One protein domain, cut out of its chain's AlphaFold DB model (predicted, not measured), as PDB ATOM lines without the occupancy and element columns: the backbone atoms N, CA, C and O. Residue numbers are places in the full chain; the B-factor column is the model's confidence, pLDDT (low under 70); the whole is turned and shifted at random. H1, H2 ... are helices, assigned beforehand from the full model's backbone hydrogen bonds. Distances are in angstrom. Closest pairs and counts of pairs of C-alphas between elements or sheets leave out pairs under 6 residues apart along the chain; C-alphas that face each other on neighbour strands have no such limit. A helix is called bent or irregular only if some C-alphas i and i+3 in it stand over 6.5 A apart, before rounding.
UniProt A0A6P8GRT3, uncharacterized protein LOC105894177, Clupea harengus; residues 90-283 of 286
ATOM      1  N   THR A  90      -3.021  41.082  -3.201       90.62
ATOM      2  CA  THR A  90      -2.347  42.377  -3.015       90.62
ATOM      3  C   THR A  90      -1.281  42.342  -1.920       90.62
ATOM      4  O   THR A  90      -0.327  43.115  -1.988       90.62
ATOM      5  N   GLN A  91      -1.389  41.429  -0.949       91.25
ATOM      6  CA  GLN A  91      -0.369  41.233   0.089       91.25
ATOM      7  C   GLN A  91       0.904  40.586  -0.473       91.25
ATOM      8  O   GLN A  91       2.011  40.999  -0.123       91.25
ATOM      9  N   VAL A  92       0.741  39.592  -1.353       94.19
ATOM     10  CA  VAL A  92       1.842  38.802  -1.934       94.19
ATOM     11  C   VAL A  92       1.773  38.725  -3.475       94.19
ATOM     12  O   VAL A  92       1.605  37.646  -4.051       94.19
ATOM     13  N   PRO A  93       1.861  39.867  -4.185       93.44
ATOM     14  CA  PRO A  93       1.716  39.949  -5.635       93.44
ATOM     15  C   PRO A  93       2.691  39.076  -6.430       93.44
ATOM     16  O   PRO A  93       2.300  38.562  -7.478       93.44
ATOM     17  N   SER A  94       3.935  38.879  -5.983       94.06
ATOM     18  CA  SER A  94       4.888  38.032  -6.710       94.06
ATOM     19  C   SER A  94       4.550  36.548  -6.574       94.06
ATOM     20  O   SER A  94       4.537  35.835  -7.579       94.06
ATOM     21  N   LEU A  95       4.184  36.092  -5.373       94.94
ATOM     22  CA  LEU A  95       3.655  34.739  -5.169       94.94
ATOM     23  C   LEU A  95       2.351  34.522  -5.940       94.94
ATOM     24  O   LEU A  95       2.174  33.471  -6.552       94.94
ATOM     25  N   TYR A  96       1.462  35.517  -5.970       94.38
ATOM     26  CA  TYR A  96       0.237  35.447  -6.764       94.38
ATOM     27  C   TYR A  96       0.537  35.351  -8.264       94.38
ATOM     28  O   TYR A  96      -0.061  34.542  -8.966       94.38
ATOM     29  N   HIS A  97       1.509  36.113  -8.765       92.44
ATOM     30  CA  HIS A  97       1.930  36.028 -10.160       92.44
ATOM     31  C   HIS A  97       2.522  34.653 -10.501       92.44
ATOM     32  O   HIS A  97       2.199  34.089 -11.549       92.44
ATOM     33  N   LEU A  98       3.347  34.080  -9.616       92.00
ATOM     34  CA  LEU A  98       3.814  32.701  -9.766       92.00
ATOM     35  C   LEU A  98       2.622  31.735  -9.801       92.00
ATOM     36  O   LEU A  98       2.542  30.897 -10.696       92.00
ATOM     37  N   PHE A  99       1.669  31.884  -8.886       91.19
ATOM     38  CA  PHE A  99       0.477  31.045  -8.817       91.19
ATOM     39  C   PHE A  99      -0.370  31.110 -10.095       91.19
ATOM     40  O   PHE A  99      -0.781  30.072 -10.609       91.19
ATOM     41  N   LEU A 100      -0.572  32.291 -10.682       89.69
ATOM     42  CA  LEU A 100      -1.328  32.440 -11.931       89.69
ATOM     43  C   LEU A 100      -0.741  31.626 -13.093       89.69
ATOM     44  O   LEU A 100      -1.478  31.217 -13.990       89.69
ATOM     45  N   SER A 101       0.562  31.338 -13.068       84.75
ATOM     46  CA  SER A 101       1.201  30.494 -14.083       84.75
ATOM     47  C   SER A 101       0.861  28.999 -13.967       84.75
ATOM     48  O   SER A 101       1.168  28.235 -14.880       84.75
ATOM     49  N   THR A 102       0.201  28.574 -12.882       79.31
ATOM     50  CA  THR A 102       0.015  27.153 -12.530       79.31
ATOM     51  C   THR A 102      -1.374  26.574 -12.845       79.31
ATOM     52  O   THR A 102      -1.592  25.391 -12.619       79.31
ATOM     53  N   ALA A 103      -2.303  27.356 -13.415       77.50
ATOM     54  CA  ALA A 103      -3.694  26.941 -13.696       77.50
ATOM     55  C   ALA A 103      -4.458  26.382 -12.473       77.50
ATOM     56  O   ALA A 103      -5.410  25.616 -12.618       77.50
ATOM     57  N   LEU A 104      -4.030  26.763 -11.269       83.75
ATOM     58  CA  LEU A 104      -4.639  26.368 -10.008       83.75
ATOM     59  C   LEU A 104      -5.745  27.348  -9.589       83.75
ATOM     60  O   LEU A 104      -5.733  28.525  -9.948       83.75
ATOM     61  N   GLU A 105      -6.673  26.853  -8.773       87.38
ATOM     62  CA  GLU A 105      -7.769  27.627  -8.179       87.38
ATOM     63  C   GLU A 105      -7.557  27.834  -6.667       87.38
ATOM     64  O   GLU A 105      -6.702  27.187  -6.050       87.38
ATOM     65  N   ASP A 106      -8.338  28.743  -6.074       91.38
ATOM     66  CA  ASP A 106      -8.382  29.035  -4.633       91.38
ATOM     67  C   ASP A 106      -7.067  29.535  -4.011       91.38
ATOM     68  O   ASP A 106      -6.609  29.045  -2.974       91.38
ATOM     69  N   PHE A 107      -6.474  30.574  -4.610       93.25
ATOM     70  CA  PHE A 107      -5.241  31.190  -4.104       93.25
ATOM     71  C   PHE A 107      -5.313  31.554  -2.613       93.25
ATOM     72  O   PHE A 107      -4.384  31.255  -1.870       93.25
ATOM     73  N   ALA A 108      -6.418  32.160  -2.165       92.69
ATOM     74  CA  ALA A 108      -6.578  32.584  -0.775       92.69
ATOM     75  C   ALA A 108      -6.537  31.399   0.206       92.69
ATOM     76  O   ALA A 108      -5.819  31.450   1.204       92.69
ATOM     77  N   LEU A 109      -7.245  30.304  -0.102       93.06
ATOM     78  CA  LEU A 109      -7.229  29.094   0.724       93.06
ATOM     79  C   LEU A 109      -5.823  28.488   0.778       93.06
ATOM     80  O   LEU A 109      -5.341  28.145   1.857       93.06
ATOM     81  N   ARG A 110      -5.148  28.393  -0.373       94.62
ATOM     82  CA  ARG A 110      -3.799  27.822  -0.452       94.62
ATOM     83  C   ARG A 110      -2.781  28.672   0.296       94.62
ATOM     84  O   ARG A 110      -2.008  28.139   1.085       94.62
ATOM     85  N   LEU A 111      -2.807  29.988   0.094       95.50
ATOM     86  CA  LEU A 111      -1.915  30.921   0.774       95.50
ATOM     87  C   LEU A 111      -2.099  30.854   2.292       95.50
ATOM     88  O   LEU A 111      -1.117  30.707   3.015       95.50
ATOM     89  N   ASN A 112      -3.340  30.933   2.777       94.12
ATOM     90  CA  ASN A 112      -3.617  30.930   4.211       94.12
ATOM     91  C   ASN A 112      -3.281  29.574   4.847       94.12
ATOM     92  O   ASN A 112      -2.594  29.543   5.868       94.12
ATOM     93  N   GLY A 113      -3.636  28.460   4.197       95.38
ATOM     94  CA  GLY A 113      -3.252  27.124   4.657       95.38
ATOM     95  C   GLY A 113      -1.733  26.948   4.741       95.38
ATOM     96  O   GLY A 113      -1.224  26.426   5.732       95.38
ATOM     97  N   LEU A 114      -0.980  27.440   3.750       96.75
ATOM     98  CA  LEU A 114       0.485  27.398   3.782       96.75
ATOM     99  C   LEU A 114       1.072  28.313   4.858       96.75
ATOM    100  O   LEU A 114       2.009  27.903   5.542       96.75
ATOM    101  N   ARG A 115       0.534  29.525   5.046       96.62
ATOM    102  CA  ARG A 115       0.964  30.430   6.124       96.62
ATOM    103  C   ARG A 115       0.817  29.753   7.485       96.62
ATOM    104  O   ARG A 115       1.774  29.750   8.261       96.62
ATOM    105  N   GLU A 116      -0.335  29.139   7.749       96.31
ATOM    106  CA  GLU A 116      -0.583  28.396   8.987       96.31
ATOM    107  C   GLU A 116       0.347  27.186   9.122       96.31
ATOM    108  O   GLU A 116       0.946  26.976  10.176       96.31
ATOM    109  N   ALA A 117       0.544  26.417   8.055       96.88
ATOM    110  CA  ALA A 117       1.408  25.243   8.080       96.88
ATOM    111  C   ALA A 117       2.895  25.591   8.292       96.88
ATOM    112  O   ALA A 117       3.584  24.884   9.035       96.88
ATOM    113  N   PHE A 118       3.390  26.694   7.716       97.00
ATOM    114  CA  PHE A 118       4.728  27.218   8.011       97.00
ATOM    115  C   PHE A 118       4.842  27.721   9.449       97.00
ATOM    116  O   PHE A 118       5.864  27.475  10.087       97.00
ATOM    117  N   ALA A 119       3.807  28.370   9.987       95.75
ATOM    118  CA  ALA A 119       3.787  28.770  11.393       95.75
ATOM    119  C   ALA A 119       3.871  27.543  12.320       95.75
ATOM    120  O   ALA A 119       4.693  27.523  13.233       95.75
ATOM    121  N   VAL A 120       3.107  26.479  12.038       96.12
ATOM    122  CA  VAL A 120       3.188  25.195  12.763       96.12
ATOM    123  C   VAL A 120       4.570  24.549  12.612       96.12
ATOM    124  O   VAL A 120       5.113  24.029  13.585       96.12
ATOM    125  N   LEU A 121       5.163  24.584  11.416       95.88
ATOM    126  CA  LEU A 121       6.487  24.009  11.160       95.88
ATOM    127  C   LEU A 121       7.561  24.723  11.987       95.88
ATOM    128  O   LEU A 121       8.383  24.070  12.623       95.88
ATOM    129  N   LEU A 122       7.540  26.055  12.000       93.88
ATOM    130  CA  LEU A 122       8.532  26.888  12.684       93.88
ATOM    131  C   LEU A 122       8.295  26.975  14.198       93.88
ATOM    132  O   LEU A 122       9.213  27.308  14.940       93.88
ATOM    133  N   ALA A 123       7.093  26.635  14.669       93.38
ATOM    134  CA  ALA A 123       6.806  26.401  16.082       93.38
ATOM    135  C   ALA A 123       7.494  25.136  16.627       93.38
ATOM    136  O   ALA A 123       7.835  25.064  17.808       93.38
ATOM    137  N   LYS A 124       7.705  24.122  15.777       92.31
ATOM    138  CA  LYS A 124       8.401  22.884  16.152       92.31
ATOM    139  C   LYS A 124       9.910  23.134  16.180       92.31
ATOM    140  O   LYS A 124      10.487  23.574  15.187       92.31
ATOM    141  N   GLU A 125      10.571  22.748  17.274       91.62
ATOM    142  CA  GLU A 125      12.028  22.892  17.446       91.62
ATOM    143  C   GLU A 125      12.817  22.300  16.265       91.62
ATOM    144  O   GLU A 125      13.727  22.929  15.728       91.62
ATOM    145  N   GLN A 126      12.423  21.104  15.817       93.12
ATOM    146  CA  GLN A 126      13.031  20.434  14.670       93.12
ATOM    147  C   GLN A 126      12.881  21.244  13.375       93.12
ATOM    148  O   GLN A 126      13.856  21.392  12.639       93.12
ATOM    149  N   GLY A 127      11.685  21.774  13.103       93.56
ATOM    150  CA  GLY A 127      11.406  22.542  11.891       93.56
ATOM    151  C   GLY A 127      12.176  23.861  11.867       93.56
ATOM    152  O   GLY A 127      12.856  24.159  10.884       93.56
ATOM    153  N   ALA A 128      12.156  24.600  12.978       91.38
ATOM    154  CA  ALA A 128      12.939  25.819  13.155       91.38
ATOM    155  C   ALA A 128      14.445  25.570  12.961       91.38
ATOM    156  O   ALA A 128      15.090  26.246  12.157       91.38
ATOM    157  N   ASN A 129      15.003  24.566  13.645       93.19
ATOM    158  CA  ASN A 129      16.421  24.220  13.537       93.19
ATOM    159  C   ASN A 129      16.814  23.806  12.120       93.19
ATOM    160  O   ASN A 129      17.878  24.193  11.638       93.19
ATOM    161  N   PHE A 130      15.967  23.037  11.439       94.69
ATOM    162  CA  PHE A 130      16.237  22.621  10.072       94.69
ATOM    163  C   PHE A 130      16.315  23.824   9.126       94.69
ATOM    164  O   PHE A 130      17.328  23.997   8.449       94.69
ATOM    165  N   VAL A 131      15.291  24.689   9.125       92.81
ATOM    166  CA  VAL A 131      15.251  25.899   8.282       92.81
ATOM    167  C   VAL A 131      16.456  26.790   8.567       92.81
ATOM    168  O   VAL A 131      17.104  27.282   7.642       92.81
ATOM    169  N   PHE A 132      16.799  26.941   9.845       91.25
ATOM    170  CA  PHE A 132      17.956  27.699  10.289       91.25
ATOM    171  C   PHE A 132      19.272  27.182   9.699       91.25
ATOM    172  O   PHE A 132      20.018  27.932   9.063       91.25
ATOM    173  N   VAL A 133      19.571  25.901   9.928       91.81
ATOM    174  CA  VAL A 133      20.838  25.291   9.523       91.81
ATOM    175  C   VAL A 133      20.925  25.226   8.002       91.81
ATOM    176  O   VAL A 133      21.924  25.667   7.435       91.81
ATOM    177  N   ALA A 134      19.873  24.745   7.336       93.00
ATOM    178  CA  ALA A 134      19.828  24.628   5.884       93.00
ATOM    179  C   ALA A 134      19.995  25.992   5.202       93.00
ATOM    180  O   ALA A 134      20.874  26.148   4.351       93.00
ATOM    181  N   GLY A 135      19.216  26.995   5.619       91.06
ATOM    182  CA  GLY A 135      19.291  28.348   5.067       91.06
ATOM    183  C   GLY A 135      20.678  28.965   5.241       91.06
ATOM    184  O   GLY A 135      21.258  29.465   4.276       91.06
ATOM    185  N   LYS A 136      21.264  28.852   6.441       89.00
ATOM    186  CA  LYS A 136      22.620  29.345   6.722       89.00
ATOM    187  C   LYS A 136      23.672  28.665   5.841       89.00
ATOM    188  O   LYS A 136      24.528  29.355   5.289       89.00
ATOM    189  N   MET A 137      23.615  27.340   5.678       90.38
ATOM    190  CA  MET A 137      24.566  26.609   4.829       90.38
ATOM    191  C   MET A 137      24.460  27.015   3.357       90.38
ATOM    192  O   MET A 137      25.484  27.279   2.727       90.38
ATOM    193  N   ILE A 138      23.238  27.094   2.826       91.06
ATOM    194  CA  ILE A 138      22.971  27.485   1.436       91.06
ATOM    195  C   ILE A 138      23.530  28.886   1.168       91.06
ATOM    196  O   ILE A 138      24.328  29.065   0.247       91.06
ATOM    197  N   LEU A 139      23.168  29.870   1.997       89.75
ATOM    198  CA  LEU A 139      23.597  31.259   1.818       89.75
ATOM    199  C   LEU A 139      25.111  31.431   2.001       89.75
ATOM    200  O   LEU A 139      25.745  32.144   1.224       89.75
ATOM    201  N   ARG A 140      25.724  30.725   2.962       88.94
ATOM    202  CA  ARG A 140      27.183  30.724   3.143       88.94
ATOM    203  C   ARG A 140      27.912  30.143   1.932       88.94
ATOM    204  O   ARG A 140      28.969  30.660   1.559       88.94
ATOM    205  N   ASN A 141      27.383  29.080   1.323       88.81
ATOM    206  CA  ASN A 141      27.993  28.500   0.129       88.81
ATOM    207  C   ASN A 141      27.946  29.495  -1.039       88.81
ATOM    208  O   ASN A 141      28.963  29.750  -1.680       88.81
ATOM    209  N   VAL A 142      26.793  30.145  -1.245       88.31
ATOM    210  CA  VAL A 142      26.651  31.226  -2.234       88.31
ATOM    211  C   VAL A 142      27.649  32.356  -1.960       88.31
ATOM    212  O   VAL A 142      28.355  32.760  -2.879       88.31
ATOM    213  N   ALA A 143      27.781  32.816  -0.711       88.62
ATOM    214  CA  ALA A 143      28.729  33.869  -0.337       88.62
ATOM    215  C   ALA A 143      30.182  33.496  -0.680       88.62
ATOM    216  O   ALA A 143      30.888  34.277  -1.322       88.62
ATOM    217  N   THR A 144      30.604  32.284  -0.305       89.44
ATOM    218  CA  THR A 144      31.965  31.786  -0.564       89.44
ATOM    219  C   THR A 144      32.262  31.757  -2.061       89.44
ATOM    220  O   THR A 144      33.270  32.300  -2.512       89.44
ATOM    221  N   LEU A 145      31.346  31.196  -2.854       89.69
ATOM    222  CA  LEU A 145      31.493  31.106  -4.307       89.69
ATOM    223  C   LEU A 145      31.476  32.483  -4.978       89.69
ATOM    224  O   LEU A 145      32.150  32.682  -5.992       89.69
ATOM    225  N   SER A 146      30.735  33.441  -4.418       86.56
ATOM    226  CA  SER A 146      30.704  34.842  -4.855       86.56
ATOM    227  C   SER A 146      31.995  35.609  -4.538       86.56
ATOM    228  O   SER A 146      32.096  36.788  -4.878       86.56
ATOM    229  N   GLY A 147      32.986  34.974  -3.897       86.12
ATOM    230  CA  GLY A 147      34.239  35.606  -3.481       86.12
ATOM    231  C   GLY A 147      34.079  36.549  -2.286       86.12
ATOM    232  O   GLY A 147      34.955  37.381  -2.041       86.12
ATOM    233  N   LYS A 148      32.958  36.457  -1.562       86.25
ATOM    234  CA  LYS A 148      32.723  37.195  -0.319       86.25
ATOM    235  C   LYS A 148      33.335  36.430   0.850       86.25
ATOM    236  O   LYS A 148      33.474  35.209   0.818       86.25
ATOM    237  N   ASP A 149      33.684  37.161   1.900       86.25
ATOM    238  CA  ASP A 149      34.192  36.555   3.124       86.25
ATOM    239  C   ASP A 149      33.046  35.844   3.867       86.25
ATOM    240  O   ASP A 149      32.101  36.470   4.354       86.25
ATOM    241  N   ALA A 150      33.131  34.515   3.943       85.81
ATOM    242  CA  ALA A 150      32.139  33.685   4.620       85.81
ATOM    243  C   ALA A 150      32.046  33.968   6.131       85.81
ATOM    244  O   ALA A 150      30.990  33.753   6.726       85.81
ATOM    245  N   GLY A 151      33.128  34.440   6.755       88.94
ATOM    246  CA  GLY A 151      33.157  34.884   8.145       88.94
ATOM    247  C   GLY A 151      32.400  36.194   8.344       88.94
ATOM    248  O   GLY A 151      31.631  36.299   9.297       88.94
ATOM    249  N   VAL A 152      32.527  37.143   7.412       90.06
ATOM    250  CA  VAL A 152      31.727  38.383   7.425       90.06
ATOM    251  C   VAL A 152      30.245  38.063   7.243       90.06
ATOM    252  O   VAL A 152      29.433  38.505   8.050       90.06
ATOM    253  N   PHE A 153      29.877  37.230   6.261       91.25
ATOM    254  CA  PHE A 153      28.485  36.779   6.116       91.25
ATOM    255  C   PHE A 153      27.963  36.128   7.405       91.25
ATOM    256  O   PHE A 153      26.864  36.447   7.853       91.25
ATOM    257  N   GLN A 154      28.755  35.239   8.017       91.19
ATOM    258  CA  GLN A 154      28.376  34.573   9.262       91.19
ATOM    259  C   GLN A 154      28.100  35.588  10.376       91.19
ATOM    260  O   GLN A 154      27.088  35.476  11.063       91.19
ATOM    261  N   GLN A 155      28.971  36.585  10.517       93.62
ATOM    262  CA  GLN A 155      28.842  37.637  11.514       93.62
ATOM    263  C   GLN A 155      27.577  38.479  11.302       93.62
ATOM    264  O   GLN A 155      26.858  38.743  12.263       93.62
ATOM    265  N   GLU A 156      27.286  38.896  10.070       94.12
ATOM    266  CA  GLU A 156      26.083  39.682   9.763       94.12
ATOM    267  C   GLU A 156      24.805  38.864   9.963       94.12
ATOM    268  O   GLU A 156      23.825  39.348  10.530       94.12
ATOM    269  N   PHE A 157      24.825  37.588   9.572       92.25
ATOM    270  CA  PHE A 157      23.697  36.689   9.786       92.25
ATOM    271  C   PHE A 157      23.413  36.495  11.279       92.25
ATOM    272  O   PHE A 157      22.262  36.561  11.701       92.25
ATOM    273  N   ASP A 158      24.447  36.296  12.100       92.88
ATOM    274  CA  ASP A 158      24.278  36.124  13.544       92.88
ATOM    275  C   ASP A 158      23.822  37.422  14.241       92.88
ATOM    276  O   ASP A 158      23.034  37.359  15.186       92.88
ATOM    277  N   GLN A 159      24.232  38.594  13.743       94.25
ATOM    278  CA  GLN A 159      23.714  39.889  14.204       94.25
ATOM    279  C   GLN A 159      22.212  40.038  13.930       94.25
ATOM    280  O   GLN A 159      21.470  40.424  14.835       94.25
ATOM    281  N   LEU A 160      21.745  39.674  12.730       93.88
ATOM    282  CA  LEU A 160      20.315  39.676  12.404       93.88
ATOM    283  C   LEU A 160      19.522  38.772  13.362       93.88
ATOM    284  O   LEU A 160      18.464  39.166  13.844       93.88
ATOM    285  N   LEU A 161      20.031  37.583  13.697       91.31
ATOM    286  CA  LEU A 161      19.356  36.695  14.652       91.31
ATOM    287  C   LEU A 161      19.281  37.295  16.055       91.31
ATOM    288  O   LEU A 161      18.230  37.232  16.689       91.31
ATOM    289  N   ALA A 162      20.383  37.867  16.545       92.56
ATOM    290  CA  ALA A 162      20.419  38.507  17.856       92.56
ATOM    291  C   ALA A 162      19.431  39.684  17.932       92.56
ATOM    292  O   ALA A 162      18.758  39.876  18.950       92.56
ATOM    293  N   PHE A 163      19.287  40.432  16.835       94.06
ATOM    294  CA  PHE A 163      18.273  41.473  16.706       94.06
ATOM    295  C   PHE A 163      16.856  40.891  16.831       94.06
ATOM    296  O   PHE A 163      16.088  41.334  17.688       94.06
ATOM    297  N   LEU A 164      16.533  39.842  16.062       91.31
ATOM    298  CA  LEU A 164      15.211  39.195  16.068       91.31
ATOM    299  C   LEU A 164      14.820  38.580  17.423       91.31
ATOM    300  O   LEU A 164      13.637  38.419  17.701       91.31
ATOM    301  N   GLN A 165      15.788  38.252  18.280       89.19
ATOM    302  CA  GLN A 165      15.526  37.749  19.636       89.19
ATOM    303  C   GLN A 165      15.048  38.831  20.614       89.19
ATOM    304  O   GLN A 165      14.513  38.505  21.673       89.19
ATOM    305  N   SER A 166      15.283  40.106  20.304       88.31
ATOM    306  CA  SER A 166      15.050  41.228  21.222       88.31
ATOM    307  C   SER A 166      14.115  42.305  20.669       88.31
ATOM    308  O   SER A 166      13.695  43.176  21.430       88.31
ATOM    309  N   HIS A 167      13.762  42.235  19.383       89.94
ATOM    310  CA  HIS A 167      12.975  43.252  18.692       89.94
ATOM    311  C   HIS A 167      11.824  42.638  17.892       89.94
ATOM    312  O   HIS A 167      11.949  41.576  17.285       89.94
ATOM    313  N   THR A 168      10.709  43.361  17.864       91.06
ATOM    314  CA  THR A 168       9.570  43.140  16.964       91.06
ATOM    315  C   THR A 168       9.843  43.800  15.615       91.06
ATOM    316  O   THR A 168      10.440  44.877  15.575       91.06
ATOM    317  N   ILE A 169       9.389  43.196  14.519       93.94
ATOM    318  CA  ILE A 169       9.687  43.638  13.142       93.94
ATOM    319  C   ILE A 169       8.440  44.054  12.352       93.94
ATOM    320  O   ILE A 169       8.539  44.517  11.220       93.94
ATOM    321  N   GLU A 170       7.261  43.910  12.951       94.00
ATOM    322  CA  GLU A 170       5.945  44.106  12.350       94.00
ATOM    323  C   GLU A 170       5.786  45.508  11.764       94.00
ATOM    324  O   GLU A 170       5.267  45.660  10.662       94.00
ATOM    325  N   THR A 171       6.251  46.533  12.482       91.94
ATOM    326  CA  THR A 171       6.161  47.922  12.020       91.94
ATOM    327  C   THR A 171       7.012  48.148  10.774       91.94
ATOM    328  O   THR A 171       6.497  48.652   9.781       91.94
ATOM    329  N   GLU A 172       8.278  47.717  10.790       93.50
ATOM    330  CA  GLU A 172       9.172  47.855   9.632       93.50
ATOM    331  C   GLU A 172       8.680  47.044   8.424       93.50
ATOM    332  O   GLU A 172       8.770  47.508   7.290       93.50
ATOM    333  N   LEU A 173       8.112  45.855   8.652       93.44
ATOM    334  CA  LEU A 173       7.511  45.036   7.598       93.44
ATOM    335  C   LEU A 173       6.274  45.702   6.985       93.44
ATOM    336  O   LEU A 173       6.148  45.756   5.758       93.44
ATOM    337  N   LEU A 174       5.384  46.255   7.811       91.62
ATOM    338  CA  LEU A 174       4.172  46.919   7.332       91.62
ATOM    339  C   LEU A 174       4.504  48.153   6.481       91.62
ATOM    340  O   LEU A 174       3.850  48.394   5.467       91.62
ATOM    341  N   GLU A 175       5.553  48.897   6.839       89.75
ATOM    342  CA  GLU A 175       6.039  50.051   6.070       89.75
ATOM    343  C   GLU A 175       6.496  49.688   4.649       89.75
ATOM    344  O   GLU A 175       6.384  50.514   3.738       89.75
ATOM    345  N   VAL A 176       6.977  48.460   4.434       89.88
ATOM    346  CA  VAL A 176       7.349  47.936   3.106       89.88
ATOM    347  C   VAL A 176       6.247  47.081   2.466       89.88
ATOM    348  O   VAL A 176       6.473  46.411   1.455       89.88
ATOM    349  N   GLY A 177       5.030  47.130   3.018       90.12
ATOM    350  CA  GLY A 177       3.847  46.461   2.479       90.12
ATOM    351  C   GLY A 177       3.791  44.960   2.759       90.12
ATOM    352  O   GLY A 177       3.086  44.234   2.056       90.12
ATOM    353  N   ILE A 178       4.529  44.476   3.759       93.06
ATOM    354  CA  ILE A 178       4.467  43.093   4.229       93.06
ATOM    355  C   ILE A 178       3.536  43.019   5.435       93.06
ATOM    356  O   ILE A 178       3.810  43.559   6.501       93.06
ATOM    357  N   HIS A 179       2.403  42.349   5.238       91.62
ATOM    358  CA  HIS A 179       1.281  42.374   6.180       91.62
ATOM    359  C   HIS A 179       1.301  41.210   7.174       91.62
ATOM    360  O   HIS A 179       0.618  41.269   8.193       91.62
ATOM    361  N   SER A 180       2.069  40.157   6.885       92.62
ATOM    362  CA  SER A 180       2.190  38.982   7.746       92.62
ATOM    363  C   SER A 180       3.653  38.695   8.050       92.62
ATOM    364  O   SER A 180       4.481  38.613   7.144       92.62
ATOM    365  N   VAL A 181       3.970  38.463   9.324       93.75
ATOM    366  CA  VAL A 181       5.258  37.882   9.717       93.75
ATOM    367  C   VAL A 181       5.178  36.384   9.435       93.75
ATOM    368  O   VAL A 181       4.773  35.597  10.284       93.75
ATOM    369  N   ASN A 182       5.483  35.980   8.206       95.06
ATOM    370  CA  ASN A 182       5.463  34.584   7.770       95.06
ATOM    371  C   ASN A 182       6.618  34.309   6.804       95.06
ATOM    372  O   ASN A 182       7.110  35.226   6.150       95.06
ATOM    373  N   LEU A 183       7.047  33.050   6.692       94.69
ATOM    374  CA  LEU A 183       8.111  32.663   5.767       94.69
ATOM    375  C   LEU A 183       7.748  32.991   4.307       94.69
ATOM    376  O   LEU A 183       8.597  33.488   3.572       94.69
ATOM    377  N   LEU A 184       6.488  32.783   3.906       96.75
ATOM    378  CA  LEU A 184       5.983  33.159   2.577       96.75
ATOM    379  C   LEU A 184       6.131  34.650   2.301       96.75
ATOM    380  O   LEU A 184       6.678  35.048   1.278       96.75
ATOM    381  N   ASP A 185       5.699  35.473   3.238       96.69
ATOM    382  CA  ASP A 185       5.661  36.917   3.079       96.69
ATOM    383  C   ASP A 185       7.051  37.568   3.208       96.69
ATOM    384  O   ASP A 185       7.445  38.413   2.406       96.69
ATOM    385  N   VAL A 186       7.834  37.168   4.208       94.88
ATOM    386  CA  VAL A 186       9.129  37.793   4.510       94.88
ATOM    387  C   VAL A 186      10.234  37.211   3.633       94.88
ATOM    388  O   VAL A 186      10.999  37.953   3.026       94.88
ATOM    389  N   VAL A 187      10.349  35.886   3.540       94.19
ATOM    390  CA  VAL A 187      11.469  35.269   2.813       94.19
ATOM    391  C   VAL A 187      11.168  35.164   1.327       94.19
ATOM    392  O   VAL A 187      12.007  35.553   0.519       94.19
ATOM    393  N   PHE A 188       9.992  34.670   0.941       95.81
ATOM    394  CA  PHE A 188       9.710  34.451  -0.478       95.81
ATOM    395  C   PHE A 188       9.241  35.724  -1.188       95.81
ATOM    396  O   PHE A 188       9.839  36.114  -2.186       95.81
ATOM    397  N   GLU A 189       8.218  36.407  -0.683       95.81
ATOM    398  CA  GLU A 189       7.691  37.613  -1.327       95.81
ATOM    399  C   GLU A 189       8.662  38.797  -1.208       95.81
ATOM    400  O   GLU A 189       9.031  39.400  -2.217       95.81
ATOM    401  N   MET A 190       9.100  39.144   0.006       94.38
ATOM    402  CA  MET A 190       9.930  40.335   0.212       94.38
ATOM    403  C   MET A 190      11.392  40.122  -0.196       94.38
ATOM    404  O   MET A 190      11.930  40.920  -0.961       94.38
ATOM    405  N   VAL A 191      12.056  39.077   0.311       93.50
ATOM    406  CA  VAL A 191      13.493  38.877   0.059       93.50
ATOM    407  C   VAL A 191      13.733  38.248  -1.309       93.50
ATOM    408  O   VAL A 191      14.409  38.851  -2.136       93.50
ATOM    409  N   PHE A 192      13.191  37.058  -1.574       94.12
ATOM    410  CA  PHE A 192      13.481  36.324  -2.805       94.12
ATOM    411  C   PHE A 192      12.928  37.042  -4.038       94.12
ATOM    412  O   PHE A 192      13.706  37.457  -4.892       94.12
ATOM    413  N   PHE A 193      11.615  37.263  -4.126       93.56
ATOM    414  CA  PHE A 193      11.040  37.959  -5.277       93.56
ATOM    415  C   PHE A 193      11.351  39.457  -5.277       93.56
ATOM    416  O   PHE A 193      11.688  40.020  -6.319       93.56
ATOM    417  N   GLY A 194      11.232  40.117  -4.125       90.88
ATOM    418  CA  GLY A 194      11.419  41.560  -4.034       90.88
ATOM    419  C   GLY A 194      12.863  41.994  -4.272       90.88
ATOM    420  O   GLY A 194      13.132  42.684  -5.253       90.88
ATOM    421  N   GLU A 195      13.779  41.595  -3.388       89.38
ATOM    422  CA  GLU A 195      15.169  42.070  -3.411       89.38
ATOM    423  C   GLU A 195      16.059  41.277  -4.378       89.38
ATOM    424  O   GLU A 195      16.850  41.874  -5.108       89.38
ATOM    425  N   LEU A 196      15.945  39.944  -4.410       89.38
ATOM    426  CA  LEU A 196      16.872  39.096  -5.174       89.38
ATOM    427  C   LEU A 196      16.476  38.970  -6.654       89.38
ATOM    428  O   LEU A 196      17.339  39.053  -7.526       89.38
ATOM    429  N   GLU A 197      15.184  38.824  -6.952       89.25
ATOM    430  CA  GLU A 197      14.666  38.778  -8.330       89.25
ATOM    431  C   GLU A 197      14.341  40.171  -8.897       89.25
ATOM    432  O   GLU A 197      14.136  40.317 -10.103       89.25
ATOM    433  N   GLY A 198      14.299  41.204  -8.048       84.38
ATOM    434  CA  GLY A 198      14.030  42.583  -8.460       84.38
ATOM    435  C   GLY A 198      12.584  42.834  -8.899       84.38
ATOM    436  O   GLY A 198      12.334  43.753  -9.681       84.38
ATOM    437  N   ALA A 199      11.625  42.031  -8.427       77.50
ATOM    438  CA  ALA A 199      10.205  42.211  -8.738       77.50
ATOM    439  C   ALA A 199       9.580  43.411  -8.000       77.50
ATOM    440  O   ALA A 199       8.495  43.867  -8.366       77.50
ATOM    441  N   ARG A 200      10.255  43.932  -6.965       75.75
ATOM    442  CA  ARG A 200       9.837  45.103  -6.183       75.75
ATOM    443  C   ARG A 200      10.930  46.173  -6.169       75.75
ATOM    444  O   ARG A 200      12.060  45.955  -6.600       75.75
ATOM    445  N   ALA A 201      10.581  47.359  -5.666       74.44
ATOM    446  CA  ALA A 201      11.582  48.367  -5.339       74.44
ATOM    447  C   ALA A 201      12.561  47.803  -4.298       74.44
ATOM    448  O   ALA A 201      12.130  47.123  -3.366       74.44
ATOM    449  N   ARG A 202      13.855  48.112  -4.461       78.31
ATOM    450  CA  ARG A 202      14.899  47.669  -3.530       78.31
ATOM    451  C   ARG A 202      14.561  48.058  -2.100       78.31
ATOM    452  O   ARG A 202      14.056  49.159  -1.856       78.31
ATOM    453  N   LEU A 203      14.894  47.177  -1.169       84.06
ATOM    454  CA  LEU A 203      14.780  47.439   0.254       84.06
ATOM    455  C   LEU A 203      15.709  48.599   0.622       84.06
ATOM    456  O   LEU A 203      16.921  48.552   0.415       84.06
ATOM    457  N   VAL A 204      15.123  49.668   1.157       81.25
ATOM    458  CA  VAL A 204      15.865  50.831   1.651       81.25
ATOM    459  C   VAL A 204      15.723  50.858   3.169       81.25
ATOM    460  O   VAL A 204      14.606  51.079   3.649       81.25
ATOM    461  N   PRO A 205      16.819  50.669   3.926       82.62
ATOM    462  CA  PRO A 205      16.800  50.817   5.373       82.62
ATOM    463  C   PRO A 205      16.267  52.196   5.770       82.62
ATOM    464  O   PRO A 205      16.713  53.224   5.251       82.62
ATOM    465  N   ARG A 206      15.280  52.229   6.669       73.81
ATOM    466  CA  ARG A 206      14.656  53.478   7.143       73.81
ATOM    467  C   ARG A 206      15.281  53.999   8.433       73.81
ATOM    468  O   ARG A 206      15.313  55.209   8.641       73.81
ATOM    469  N   ALA A 207      15.820  53.100   9.251       80.31
ATOM    470  CA  ALA A 207      16.527  53.407  10.485       80.31
ATOM    471  C   ALA A 207      17.822  52.590  10.556       80.31
ATOM    472  O   ALA A 207      17.812  51.392  10.283       80.31
ATOM    473  N   GLN A 208      18.927  53.241  10.933       86.44
ATOM    474  CA  GLN A 208      20.181  52.539  11.218       86.44
ATOM    475  C   GLN A 208      19.987  51.602  12.412       86.44
ATOM    476  O   GLN A 208      19.444  52.020  13.436       86.44
ATOM    477  N   GLY A 209      20.435  50.354  12.277       88.25
ATOM    478  CA  GLY A 209      20.249  49.308  13.285       88.25
ATOM    479  C   GLY A 209      18.819  48.767  13.393       88.25
ATOM    480  O   GLY A 209      18.514  48.095  14.373       88.25
ATOM    481  N   GLY A 210      17.937  49.076  12.433       92.88
ATOM    482  CA  GLY A 210      16.618  48.446  12.310       92.88
ATOM    483  C   GLY A 210      16.680  47.072  11.634       92.88
ATOM    484  O   GLY A 210      17.712  46.667  11.090       92.88
ATOM    485  N   PHE A 211      15.552  46.364  11.610       94.56
ATOM    486  CA  PHE A 211      15.414  45.070  10.942       94.56
ATOM    487  C   PHE A 211      15.814  45.137   9.467       94.56
ATOM    488  O   PHE A 211      16.599  44.305   9.007       94.56
ATOM    489  N   LEU A 212      15.305  46.124   8.723       93.75
ATOM    490  CA  LEU A 212      15.598  46.253   7.294       93.75
ATOM    491  C   LEU A 212      17.079  46.552   7.040       93.75
ATOM    492  O   LEU A 212      17.620  46.092   6.039       93.75
ATOM    493  N   ASP A 213      17.742  47.270   7.948       93.88
ATOM    494  CA  ASP A 213      19.181  47.552   7.872       93.88
ATOM    495  C   ASP A 213      20.007  46.270   8.035       93.88
ATOM    496  O   ASP A 213      20.850  45.945   7.191       93.88
ATOM    497  N   HIS A 214      19.695  45.472   9.061       94.56
ATOM    498  CA  HIS A 214      20.321  44.166   9.270       94.56
ATOM    499  C   HIS A 214      20.051  43.204   8.107       94.56
ATOM    500  O   HIS A 214      20.966  42.535   7.626       94.56
ATOM    501  N   LEU A 215      18.813  43.151   7.613       93.94
ATOM    502  CA  LEU A 215      18.428  42.273   6.513       93.94
ATOM    503  C   LEU A 215      19.161  42.626   5.213       93.94
ATOM    504  O   LEU A 215      19.737  41.747   4.575       93.94
ATOM    505  N   VAL A 216      19.167  43.906   4.833       91.56
ATOM    506  CA  VAL A 216      19.861  44.401   3.634       91.56
ATOM    507  C   VAL A 216      21.363  44.132   3.733       91.56
ATOM    508  O   VAL A 216      21.975  43.685   2.762       91.56
ATOM    509  N   THR A 217      21.948  44.310   4.918       92.56
ATOM    510  CA  THR A 217      23.361  44.003   5.172       92.56
ATOM    511  C   THR A 217      23.671  42.521   4.945       92.56
ATOM    512  O   THR A 217      24.610  42.197   4.214       92.56
ATOM    513  N   VAL A 218      22.850  41.609   5.478       92.50
ATOM    514  CA  VAL A 218      22.993  40.159   5.249       92.50
ATOM    515  C   VAL A 218      22.848  39.808   3.769       92.50
ATOM    516  O   VAL A 218      23.655  39.046   3.236       92.50
ATOM    517  N   VAL A 219      21.855  40.375   3.082       90.00
ATOM    518  CA  VAL A 219      21.627  40.139   1.648       90.00
ATOM    519  C   VAL A 219      22.837  40.584   0.817       90.00
ATOM    520  O   VAL A 219      23.355  39.824  -0.006       90.00
ATOM    521  N   HIS A 220      23.384  41.771   1.083       86.25
ATOM    522  CA  HIS A 220      24.584  42.269   0.401       86.25
ATOM    523  C   HIS A 220      25.881  41.538   0.777       86.25
ATOM    524  O   HIS A 220      26.872  41.624   0.037       86.25
ATOM    525  N   ALA A 221      25.893  40.805   1.892       86.44
ATOM    526  CA  ALA A 221      27.038  40.001   2.295       86.44
ATOM    527  C   ALA A 221      27.239  38.765   1.399       86.44
ATOM    528  O   ALA A 221      28.374  38.308   1.278       86.44
ATOM    529  N   PHE A 222      26.198  38.260   0.720       82.94
ATOM    530  CA  PHE A 222      26.324  37.131  -0.220       82.94
ATOM    531  C   PHE A 222      26.034  37.481  -1.688       82.94
ATOM    532  O   PHE A 222      26.462  36.742  -2.581       82.94
ATOM    533  N   LEU A 223      25.368  38.608  -1.964       79.62
ATOM    534  CA  LEU A 223      25.235  39.138  -3.321       79.62
ATOM    535  C   LEU A 223      26.567  39.732  -3.817       79.62
ATOM    536  O   LEU A 223      27.234  40.474  -3.087       79.62
ATOM    537  N   PRO A 224      26.972  39.481  -5.069       68.38
ATOM    538  CA  PRO A 224      28.147  40.119  -5.639       68.38
ATOM    539  C   PRO A 224      27.874  41.578  -5.993       68.38
ATOM    540  O   PRO A 224      26.748  41.988  -6.264       68.38
ATOM    541  N   SER A 225      28.949  42.363  -6.004       68.50
ATOM    542  CA  SER A 225      28.870  43.811  -6.191       68.50
ATOM    543  C   SER A 225      28.777  44.238  -7.659       68.50
ATOM    544  O   SER A 225      28.191  45.279  -7.926       68.50
ATOM    545  N   GLU A 226      29.313  43.454  -8.608       71.25
ATOM    546  CA  GLU A 226      29.320  43.830 -10.037       71.25
ATOM    547  C   GLU A 226      29.158  42.640 -10.993       71.25
ATOM    548  O   GLU A 226      28.334  42.689 -11.904       71.25
ATOM    549  N   VAL A 227      29.908  41.550 -10.792       79.25
ATOM    550  CA  VAL A 227      29.848  40.355 -11.650       79.25
ATOM    551  C   VAL A 227      29.915  39.102 -10.789       79.25
ATOM    552  O   VAL A 227      30.824  38.950  -9.974       79.25
ATOM    553  N   TRP A 228      28.961  38.194 -10.984       80.12
ATOM    554  CA  TRP A 228      28.980  36.879 -10.351       80.12
ATOM    555  C   TRP A 228      30.110  36.026 -10.951       80.12
ATOM    556  O   TRP A 228      30.134  35.829 -12.171       80.12
ATOM    557  N   PRO A 229      31.009  35.444 -10.135       88.00
ATOM    558  CA  PRO A 229      31.859  34.349 -10.587       88.00
ATOM    559  C   PRO A 229      31.006  33.235 -11.205       88.00
ATOM    560  O   PRO A 229      29.905  32.964 -10.729       88.00
ATOM    561  N   HIS A 230      31.499  32.553 -12.246       86.88
ATOM    562  CA  HIS A 230      30.685  31.570 -12.978       86.88
ATOM    563  C   HIS A 230      30.067  30.505 -12.051       86.88
ATOM    564  O   HIS A 230      28.890  30.165 -12.196       86.88
ATOM    565  N   GLN A 231      30.837  29.996 -11.086       87.56
ATOM    566  CA  GLN A 231      30.344  28.996 -10.139       87.56
ATOM    567  C   GLN A 231      29.272  29.563  -9.202       87.56
ATOM    568  O   GLN A 231      28.268  28.892  -8.975       87.56
ATOM    569  N   ALA A 232      29.434  30.804  -8.739       87.88
ATOM    570  CA  ALA A 232      28.435  31.502  -7.940       87.88
ATOM    571  C   ALA A 232      27.141  31.727  -8.729       87.88
ATOM    572  O   ALA A 232      26.068  31.408  -8.233       87.88
ATOM    573  N   ALA A 233      27.242  32.196  -9.978       88.81
ATOM    574  CA  ALA A 233      26.089  32.391 -10.858       88.81
ATOM    575  C   ALA A 233      25.332  31.074 -11.072       88.81
ATOM    576  O   ALA A 233      24.114  31.018 -10.963       88.81
ATOM    577  N   ARG A 234      26.063  29.979 -11.318       89.62
ATOM    578  CA  ARG A 234      25.467  28.647 -11.463       89.62
ATOM    579  C   ARG A 234      24.807  28.171 -10.167       89.62
ATOM    580  O   ARG A 234      23.741  27.569 -10.225       89.62
ATOM    581  N   CYS A 235      25.441  28.408  -9.022       90.19
ATOM    582  CA  CYS A 235      24.910  28.069  -7.705       90.19
ATOM    583  C   CYS A 235      23.616  28.842  -7.409       90.19
ATOM    584  O   CYS A 235      22.626  28.249  -6.987       90.19
ATOM    585  N   TRP A 236      23.598  30.138  -7.722       89.81
ATOM    586  CA  TRP A 236      22.426  30.997  -7.604       89.81
ATOM    587  C   TRP A 236      21.276  30.542  -8.501       89.81
ATOM    588  O   TRP A 236      20.170  30.364  -8.012       89.81
ATOM    589  N   GLU A 237      21.530  30.265  -9.782       91.12
ATOM    590  CA  GLU A 237      20.488  29.770 -10.693       91.12
ATOM    591  C   GLU A 237      19.923  28.411 -10.251       91.12
ATOM    592  O   GLU A 237      18.728  28.161 -10.397       91.12
ATOM    593  N   LEU A 238      20.752  27.536  -9.667       93.12
ATOM    594  CA  LEU A 238      20.278  26.281  -9.073       93.12
ATOM    595  C   LEU A 238      19.363  26.530  -7.873       93.12
ATOM    596  O   LEU A 238      18.290  25.936  -7.810       93.12
ATOM    597  N   LEU A 239      19.772  27.407  -6.952       92.94
ATOM    598  CA  LEU A 239      18.967  27.796  -5.796       92.94
ATOM    599  C   LEU A 239      17.643  28.430  -6.239       92.94
ATOM    600  O   LEU A 239      16.581  28.024  -5.778       92.94
ATOM    601  N   ARG A 240      17.703  29.382  -7.171       93.44
ATOM    602  CA  ARG A 240      16.544  30.063  -7.748       93.44
ATOM    603  C   ARG A 240      15.563  29.069  -8.357       93.44
ATOM    604  O   ARG A 240      14.380  29.100  -8.031       93.44
ATOM    605  N   ALA A 241      16.049  28.172  -9.215       94.25
ATOM    606  CA  ALA A 241      15.209  27.162  -9.845       94.25
ATOM    607  C   ALA A 241      14.568  26.229  -8.809       94.25
ATOM    608  O   ALA A 241      13.379  25.941  -8.914       94.25
ATOM    609  N   ASP A 242      15.322  25.779  -7.804       94.50
ATOM    610  CA  ASP A 242      14.798  24.862  -6.789       94.50
ATOM    611  C   ASP A 242      13.757  25.532  -5.879       94.50
ATOM    612  O   ASP A 242      12.722  24.930  -5.604       94.50
ATOM    613  N   VAL A 243      13.955  26.805  -5.512       94.81
ATOM    614  CA  VAL A 243      12.960  27.610  -4.782       94.81
ATOM    615  C   VAL A 243      11.664  27.744  -5.578       94.81
ATOM    616  O   VAL A 243      10.584  27.542  -5.025       94.81
ATOM    617  N   LEU A 244      11.746  28.054  -6.875       94.69
ATOM    618  CA  LEU A 244      10.556  28.184  -7.719       94.69
ATOM    619  C   LEU A 244       9.805  26.857  -7.841       94.69
ATOM    620  O   LEU A 244       8.582  26.839  -7.723       94.69
ATOM    621  N   VAL A 245      10.523  25.748  -8.036       93.69
ATOM    622  CA  VAL A 245       9.904  24.418  -8.084       93.69
ATOM    623  C   VAL A 245       9.273  24.069  -6.737       93.69
ATOM    624  O   VAL A 245       8.139  23.608  -6.715       93.69
ATOM    625  N   PHE A 246       9.951  24.337  -5.618       95.44
ATOM    626  CA  PHE A 246       9.388  24.131  -4.285       95.44
ATOM    627  C   PHE A 246       8.086  24.915  -4.090       95.44
ATOM    628  O   PHE A 246       7.096  24.337  -3.653       95.44
ATOM    629  N   LEU A 247       8.058  26.201  -4.454       95.50
ATOM    630  CA  LEU A 247       6.848  27.021  -4.361       95.50
ATOM    631  C   LEU A 247       5.715  26.450  -5.222       95.50
ATOM    632  O   LEU A 247       4.590  26.326  -4.745       95.50
ATOM    633  N   VAL A 248       6.003  26.055  -6.464       93.69
ATOM    634  CA  VAL A 248       5.006  25.422  -7.340       93.69
ATOM    635  C   VAL A 248       4.483  24.124  -6.725       93.69
ATOM    636  O   VAL A 248       3.270  23.939  -6.680       93.69
ATOM    637  N   ASP A 249       5.354  23.261  -6.204       93.19
ATOM    638  CA  ASP A 249       4.958  21.991  -5.591       93.19
ATOM    639  C   ASP A 249       4.013  22.205  -4.407       93.19
ATOM    640  O   ASP A 249       2.944  21.596  -4.352       93.19
ATOM    641  N   ILE A 250       4.370  23.096  -3.474       94.06
ATOM    642  CA  ILE A 250       3.561  23.331  -2.271       94.06
ATOM    643  C   ILE A 250       2.249  24.043  -2.586       94.06
ATOM    644  O   ILE A 250       1.279  23.855  -1.855       94.06
ATOM    645  N   PHE A 251       2.183  24.837  -3.661       93.69
ATOM    646  CA  PHE A 251       0.924  25.393  -4.156       93.69
ATOM    647  C   PHE A 251       0.087  24.362  -4.908       93.69
ATOM    648  O   PHE A 251      -1.128  24.516  -4.932       93.69
ATOM    649  N   SER A 252       0.694  23.316  -5.472       92.69
ATOM    650  CA  SER A 252       0.023  22.304  -6.303       92.69
ATOM    651  C   SER A 252      -0.481  21.084  -5.528       92.69
ATOM    652  O   SER A 252      -0.985  20.146  -6.144       92.69
ATOM    653  N   LEU A 253      -0.365  21.068  -4.196       91.69
ATOM    654  CA  LEU A 253      -0.907  19.982  -3.377       91.69
ATOM    655  C   LEU A 253      -2.436  19.888  -3.525       91.69
ATOM    656  O   LEU A 253      -3.116  20.835  -3.943       91.69
ATOM    657  N   ASP A 254      -2.993  18.735  -3.158       90.50
ATOM    658  CA  ASP A 254      -4.440  18.534  -3.129       90.50
ATOM    659  C   ASP A 254      -5.130  19.557  -2.217       90.50
ATOM    660  O   ASP A 254      -4.705  19.808  -1.086       90.50
ATOM    661  N   LEU A 255      -6.249  20.118  -2.692       90.19
ATOM    662  CA  LEU A 255      -6.953  21.207  -2.002       90.19
ATOM    663  C   LEU A 255      -7.393  20.821  -0.573       90.19
ATOM    664  O   LEU A 255      -7.421  21.656   0.327       90.19
ATOM    665  N   SER A 256      -7.675  19.535  -0.347       89.38
ATOM    666  CA  SER A 256      -8.103  18.985   0.947       89.38
ATOM    667  C   SER A 256      -7.048  19.081   2.056       89.38
ATOM    668  O   SER A 256      -7.377  18.946   3.239       89.38
ATOM    669  N   VAL A 257      -5.778  19.299   1.701       90.06
ATOM    670  CA  VAL A 257      -4.670  19.391   2.658       90.06
ATOM    671  C   VAL A 257      -4.586  20.796   3.269       90.06
ATOM    672  O   VAL A 257      -4.244  20.929   4.439       90.06
ATOM    673  N   TYR A 258      -4.999  21.843   2.545       91.12
ATOM    674  CA  TYR A 258      -4.922  23.236   3.022       91.12
ATOM    675  C   TYR A 258      -5.910  23.568   4.137       91.12
ATOM    676  O   TYR A 258      -5.674  24.498   4.899       91.12
ATOM    677  N   SER A 259      -6.980  22.787   4.290       86.69
ATOM    678  CA  SER A 259      -7.911  22.920   5.417       86.69
ATOM    679  C   SER A 259      -7.406  22.256   6.705       86.69
ATOM    680  O   SER A 259      -8.086  22.321   7.727       86.69
ATOM    681  N   ARG A 260      -6.248  21.574   6.674       88.12
ATOM    682  CA  ARG A 260      -5.669  20.840   7.812       88.12
ATOM    683  C   ARG A 260      -4.202  21.245   8.024       88.12
ATOM    684  O   ARG A 260      -3.298  20.538   7.581       88.12
ATOM    685  N   PRO A 261      -3.947  22.352   8.743       78.44
ATOM    686  CA  PRO A 261      -2.610  22.939   8.860       78.44
ATOM    687  C   PRO A 261      -1.547  22.016   9.465       78.44
ATOM    688  O   PRO A 261      -0.377  22.115   9.105       78.44
ATOM    689  N   GLN A 262      -1.930  21.110  10.375       84.81
ATOM    690  CA  GLN A 262      -0.981  20.173  10.992       84.81
ATOM    691  C   GLN A 262      -0.462  19.139   9.989       84.81
ATOM    692  O   GLN A 262       0.748  18.979   9.858       84.81
ATOM    693  N   ASP A 263      -1.364  18.511   9.233       87.50
ATOM    694  CA  ASP A 263      -0.995  17.542   8.198       87.50
ATOM    695  C   ASP A 263      -0.187  18.222   7.086       87.50
ATOM    696  O   ASP A 263       0.821  17.691   6.620       87.50
ATOM    697  N   LEU A 264      -0.595  19.437   6.697       94.00
ATOM    698  CA  LEU A 264       0.135  20.235   5.718       94.00
ATOM    699  C   LEU A 264       1.548  20.579   6.208       94.00
ATOM    700  O   LEU A 264       2.483  20.543   5.418       94.00
ATOM    701  N   SER A 265       1.730  20.868   7.499       95.25
ATOM    702  CA  SER A 265       3.041  21.168   8.087       95.25
ATOM    703  C   SER A 265       4.029  20.006   7.934       95.25
ATOM    704  O   SER A 265       5.182  20.232   7.567       95.25
ATOM    705  N   ASP A 266       3.587  18.767   8.156       92.75
ATOM    706  CA  ASP A 266       4.451  17.585   8.029       92.75
ATOM    707  C   ASP A 266       4.785  17.273   6.558       92.75
ATOM    708  O   ASP A 266       5.923  16.907   6.232       92.75
ATOM    709  N   VAL A 267       3.826  17.489   5.649       93.25
ATOM    710  CA  VAL A 267       4.057  17.416   4.196       93.25
ATOM    711  C   VAL A 267       5.071  18.477   3.761       93.25
ATOM    712  O   VAL A 267       6.046  18.146   3.088       93.25
ATOM    713  N   LEU A 268       4.895  19.730   4.195       94.25
ATOM    714  CA  LEU A 268       5.821  20.827   3.906       94.25
ATOM    715  C   LEU A 268       7.228  20.532   4.407       94.25
ATOM    716  O   LEU A 268       8.192  20.770   3.680       94.25
ATOM    717  N   PHE A 269       7.353  20.007   5.625       94.94
ATOM    718  CA  PHE A 269       8.648  19.665   6.193       94.94
ATOM    719  C   PHE A 269       9.357  18.593   5.357       94.94
ATOM    720  O   PHE A 269      10.507  18.786   4.970       94.94
ATOM    721  N   SER A 270       8.642  17.532   4.978       93.56
ATOM    722  CA  SER A 270       9.180  16.461   4.128       93.56
ATOM    723  C   SER A 270       9.614  16.975   2.749       93.56
ATOM    724  O   SER A 270      10.691  16.627   2.258       93.56
ATOM    725  N   CYS A 271       8.804  17.841   2.127       93.25
ATOM    726  CA  CYS A 271       9.149  18.492   0.862       93.25
ATOM    727  C   CYS A 271      10.407  19.355   1.000       93.25
ATOM    728  O   CYS A 271      11.284  19.301   0.137       93.25
ATOM    729  N   LEU A 272      10.514  20.129   2.080       93.94
ATOM    730  CA  LEU A 272      11.657  20.998   2.326       93.94
ATOM    731  C   LEU A 272      12.941  20.189   2.562       93.94
ATOM    732  O   LEU A 272      13.965  20.511   1.962       93.94
ATOM    733  N   GLU A 273      12.888  19.120   3.365       94.38
ATOM    734  CA  GLU A 273      14.023  18.210   3.579       94.38
ATOM    735  C   GLU A 273      14.525  17.633   2.253       94.38
ATOM    736  O   GLU A 273      15.706  17.747   1.923       94.38
ATOM    737  N   GLN A 274      13.612  17.088   1.448       94.25
ATOM    738  CA  GLN A 274      13.952  16.510   0.154       94.25
ATOM    739  C   GLN A 274      14.576  17.540  -0.799       94.25
ATOM    740  O   GLN A 274      15.552  17.227  -1.485       94.25
ATOM    741  N   ARG A 275      14.018  18.753  -0.866       93.31
ATOM    742  CA  ARG A 275      14.495  19.832  -1.747       93.31
ATOM    743  C   ARG A 275      15.880  20.316  -1.340       93.31
ATOM    744  O   ARG A 275      16.784  20.359  -2.170       93.31
ATOM    745  N   VAL A 276      16.083  20.577  -0.050       93.75
ATOM    746  CA  VAL A 276      17.383  20.987   0.495       93.75
ATOM    747  C   VAL A 276      18.450  19.920   0.247       93.75
ATOM    748  O   VAL A 276      19.532  20.261  -0.233       93.75
ATOM    749  N   ASP A 277      18.157  18.641   0.496       93.06
ATOM    750  CA  ASP A 277      19.100  17.544   0.242       93.06
ATOM    751  C   ASP A 277      19.496  17.478  -1.246       93.06
ATOM    752  O   ASP A 277      20.677  17.367  -1.594       93.06
ATOM    753  N   GLN A 278      18.519  17.610  -2.149       92.44
ATOM    754  CA  GLN A 278      18.766  17.639  -3.592       92.44
ATOM    755  C   GLN A 278      19.594  18.855  -4.012       92.44
ATOM    756  O   GLN A 278      20.542  18.705  -4.791       92.44
ATOM    757  N   LEU A 279      19.270  20.041  -3.500       93.44
ATOM    758  CA  LEU A 279      19.987  21.274  -3.796       93.44
ATOM    759  C   LEU A 279      21.446  21.175  -3.345       93.44
ATOM    760  O   LEU A 279      22.349  21.377  -4.158       93.44
ATOM    761  N   LEU A 280      21.688  20.797  -2.087       90.75
ATOM    762  CA  LEU A 280      23.033  20.685  -1.521       90.75
ATOM    763  C   LEU A 280      23.884  19.641  -2.253       90.75
ATOM    764  O   LEU A 280      25.066  19.879  -2.479       90.75
ATOM    765  N   SER A 281      23.290  18.529  -2.706       91.12
ATOM    766  CA  SER A 281      24.008  17.512  -3.495       91.12
ATOM    767  C   SER A 281      24.475  18.005  -4.874       91.12
ATOM    768  O   SER A 281      25.397  17.440  -5.466       91.12
ATOM    769  N   ARG A 282      23.831  19.052  -5.406       91.56
ATOM    770  CA  ARG A 282      24.091  19.623  -6.735       91.56
ATOM    771  C   ARG A 282      24.882  20.922  -6.688       91.56
ATOM    772  O   ARG A 282      25.388  21.350  -7.730       91.56
ATOM    773  N   MET A 283      24.937  21.569  -5.528       87.44
ATOM    774  CA  MET A 283      25.692  22.794  -5.353       87.44
ATOM    775  C   MET A 283      27.186  22.524  -5.572       87.44
ATOM    776  O   MET A 283      27.707  21.508  -5.109       87.44
TER     777      MET A 283
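AT A GLANCE: This is residues 90 to 283 of the 286 residues of the protein "uncharacterized protein LOC105894177" of Clupea harengus (UniProt A0A6P8GRT3). Three long helices, H3, H8 and H10, run the length of the domain as a loose up-and-down bundle; H2 crosses the first part of H10 near one end, and the side-by-side pair H4 and H7 packs on the last part of H3 near the other. H6 lies nearest the middle of the whole and touches both H1 and H2, while short H9 is at the end of the domain by H2, and H5 is off to one side, close to H7. The printed part has 194 residues with ten named helices, H1 to H10 in chain order, and no named strand; the class is all helix. The whole is compact, with a radius of gyration of the C-alphas of 16.5 A, and rounded, spanning 46 by 38 by 32 A.

IN THESE COORDINATES: H1 is residues 93 to 100, and its C-alpha 93 is at (1.716, 39.949, -5.635). H2 is residues 107 to 123, 24.0 A from first to last C-alpha. H3, residues 125 to 145, measures 30.3 A and begins with C-alpha 125 at (12.028, 22.892, 17.446). H4, residues 150 to 164, measures 21.2 A, and H5 is residues 170 to 175. H6 is residues 183 to 196, 15.4 A long; it is neither bent nor irregular, but only just: C-alphas 189 and 192 are 6.1 A apart. H7, residues 211 to 222, measures 17.5 A. H8, residues 230 to 251, measures 31.6 A, and H9 is residues 255 to 258. H10, residues 261 to 282, measures 31.1 A and ends with C-alpha 282 at (24.091, 19.623, -6.735).

HOW THE PARTS SIT: H3, H8 and H10 form a bundle that is up and down, each helix running against the one before it. H8 and H10 touch at a shallow tilt of 22 degrees, opposite ways, the closest C-alphas being those of Leu 239 and Leu 279, 6.9 A apart. H3 touches H8 with residues 142 to 145 alone, closest at the C-alphas of Leu 145 and Ala 232, 4.8 A. H3 and H10 only just touch, with 3 pairs of C-alphas within 8 A, the closest those of Ala 134 and Val 276, 6.9 A. H2 and H10 touch, about perpendicular at 78 degrees, with the C-alphas of Ala 117 and Ser 265 closest at 4.4 A. H9 touches H2, closest at the C-alphas of Gly 113 and Tyr 258, 4.5 A. H3 and H4 form a helical hairpin, at a shallow tilt of 34.7 degrees, only just short of steep; their closest C-alphas, those of Thr 144 and Ala 150, are 5.5 A apart. H4 and H7 touch at a shallow tilt of 17 degrees, opposite ways, closest at the C-alphas of Phe 153 and Ala 221, 5.2 A. H1 and H6 touch, about perpendicular at 80 degrees, with the C-alphas of Ser 94 and Glu 189 closest at 6.1 A. H5 is close to H7 but not clearly touching: the closest C-alphas, those of Glu 172 and Phe 211, are 7.0 A apart. H1, H2, H3, H4, H5, H8 and H10 have every O i to N i+4 pair within hydrogen-bond range; H6 has 5 of 10, H7 has 7 of 8, and H9 is too short for such a pair.

THE WHOLE: The two C-alphas farthest apart, those of Glu 226 and Ser 256, are 46.2 A apart. The printed part has no cut. The link from H6 to H7, residues 197 to 210, is long. The mean pLDDT of the printed part is 90.5; residues 224 to 225 are under 70.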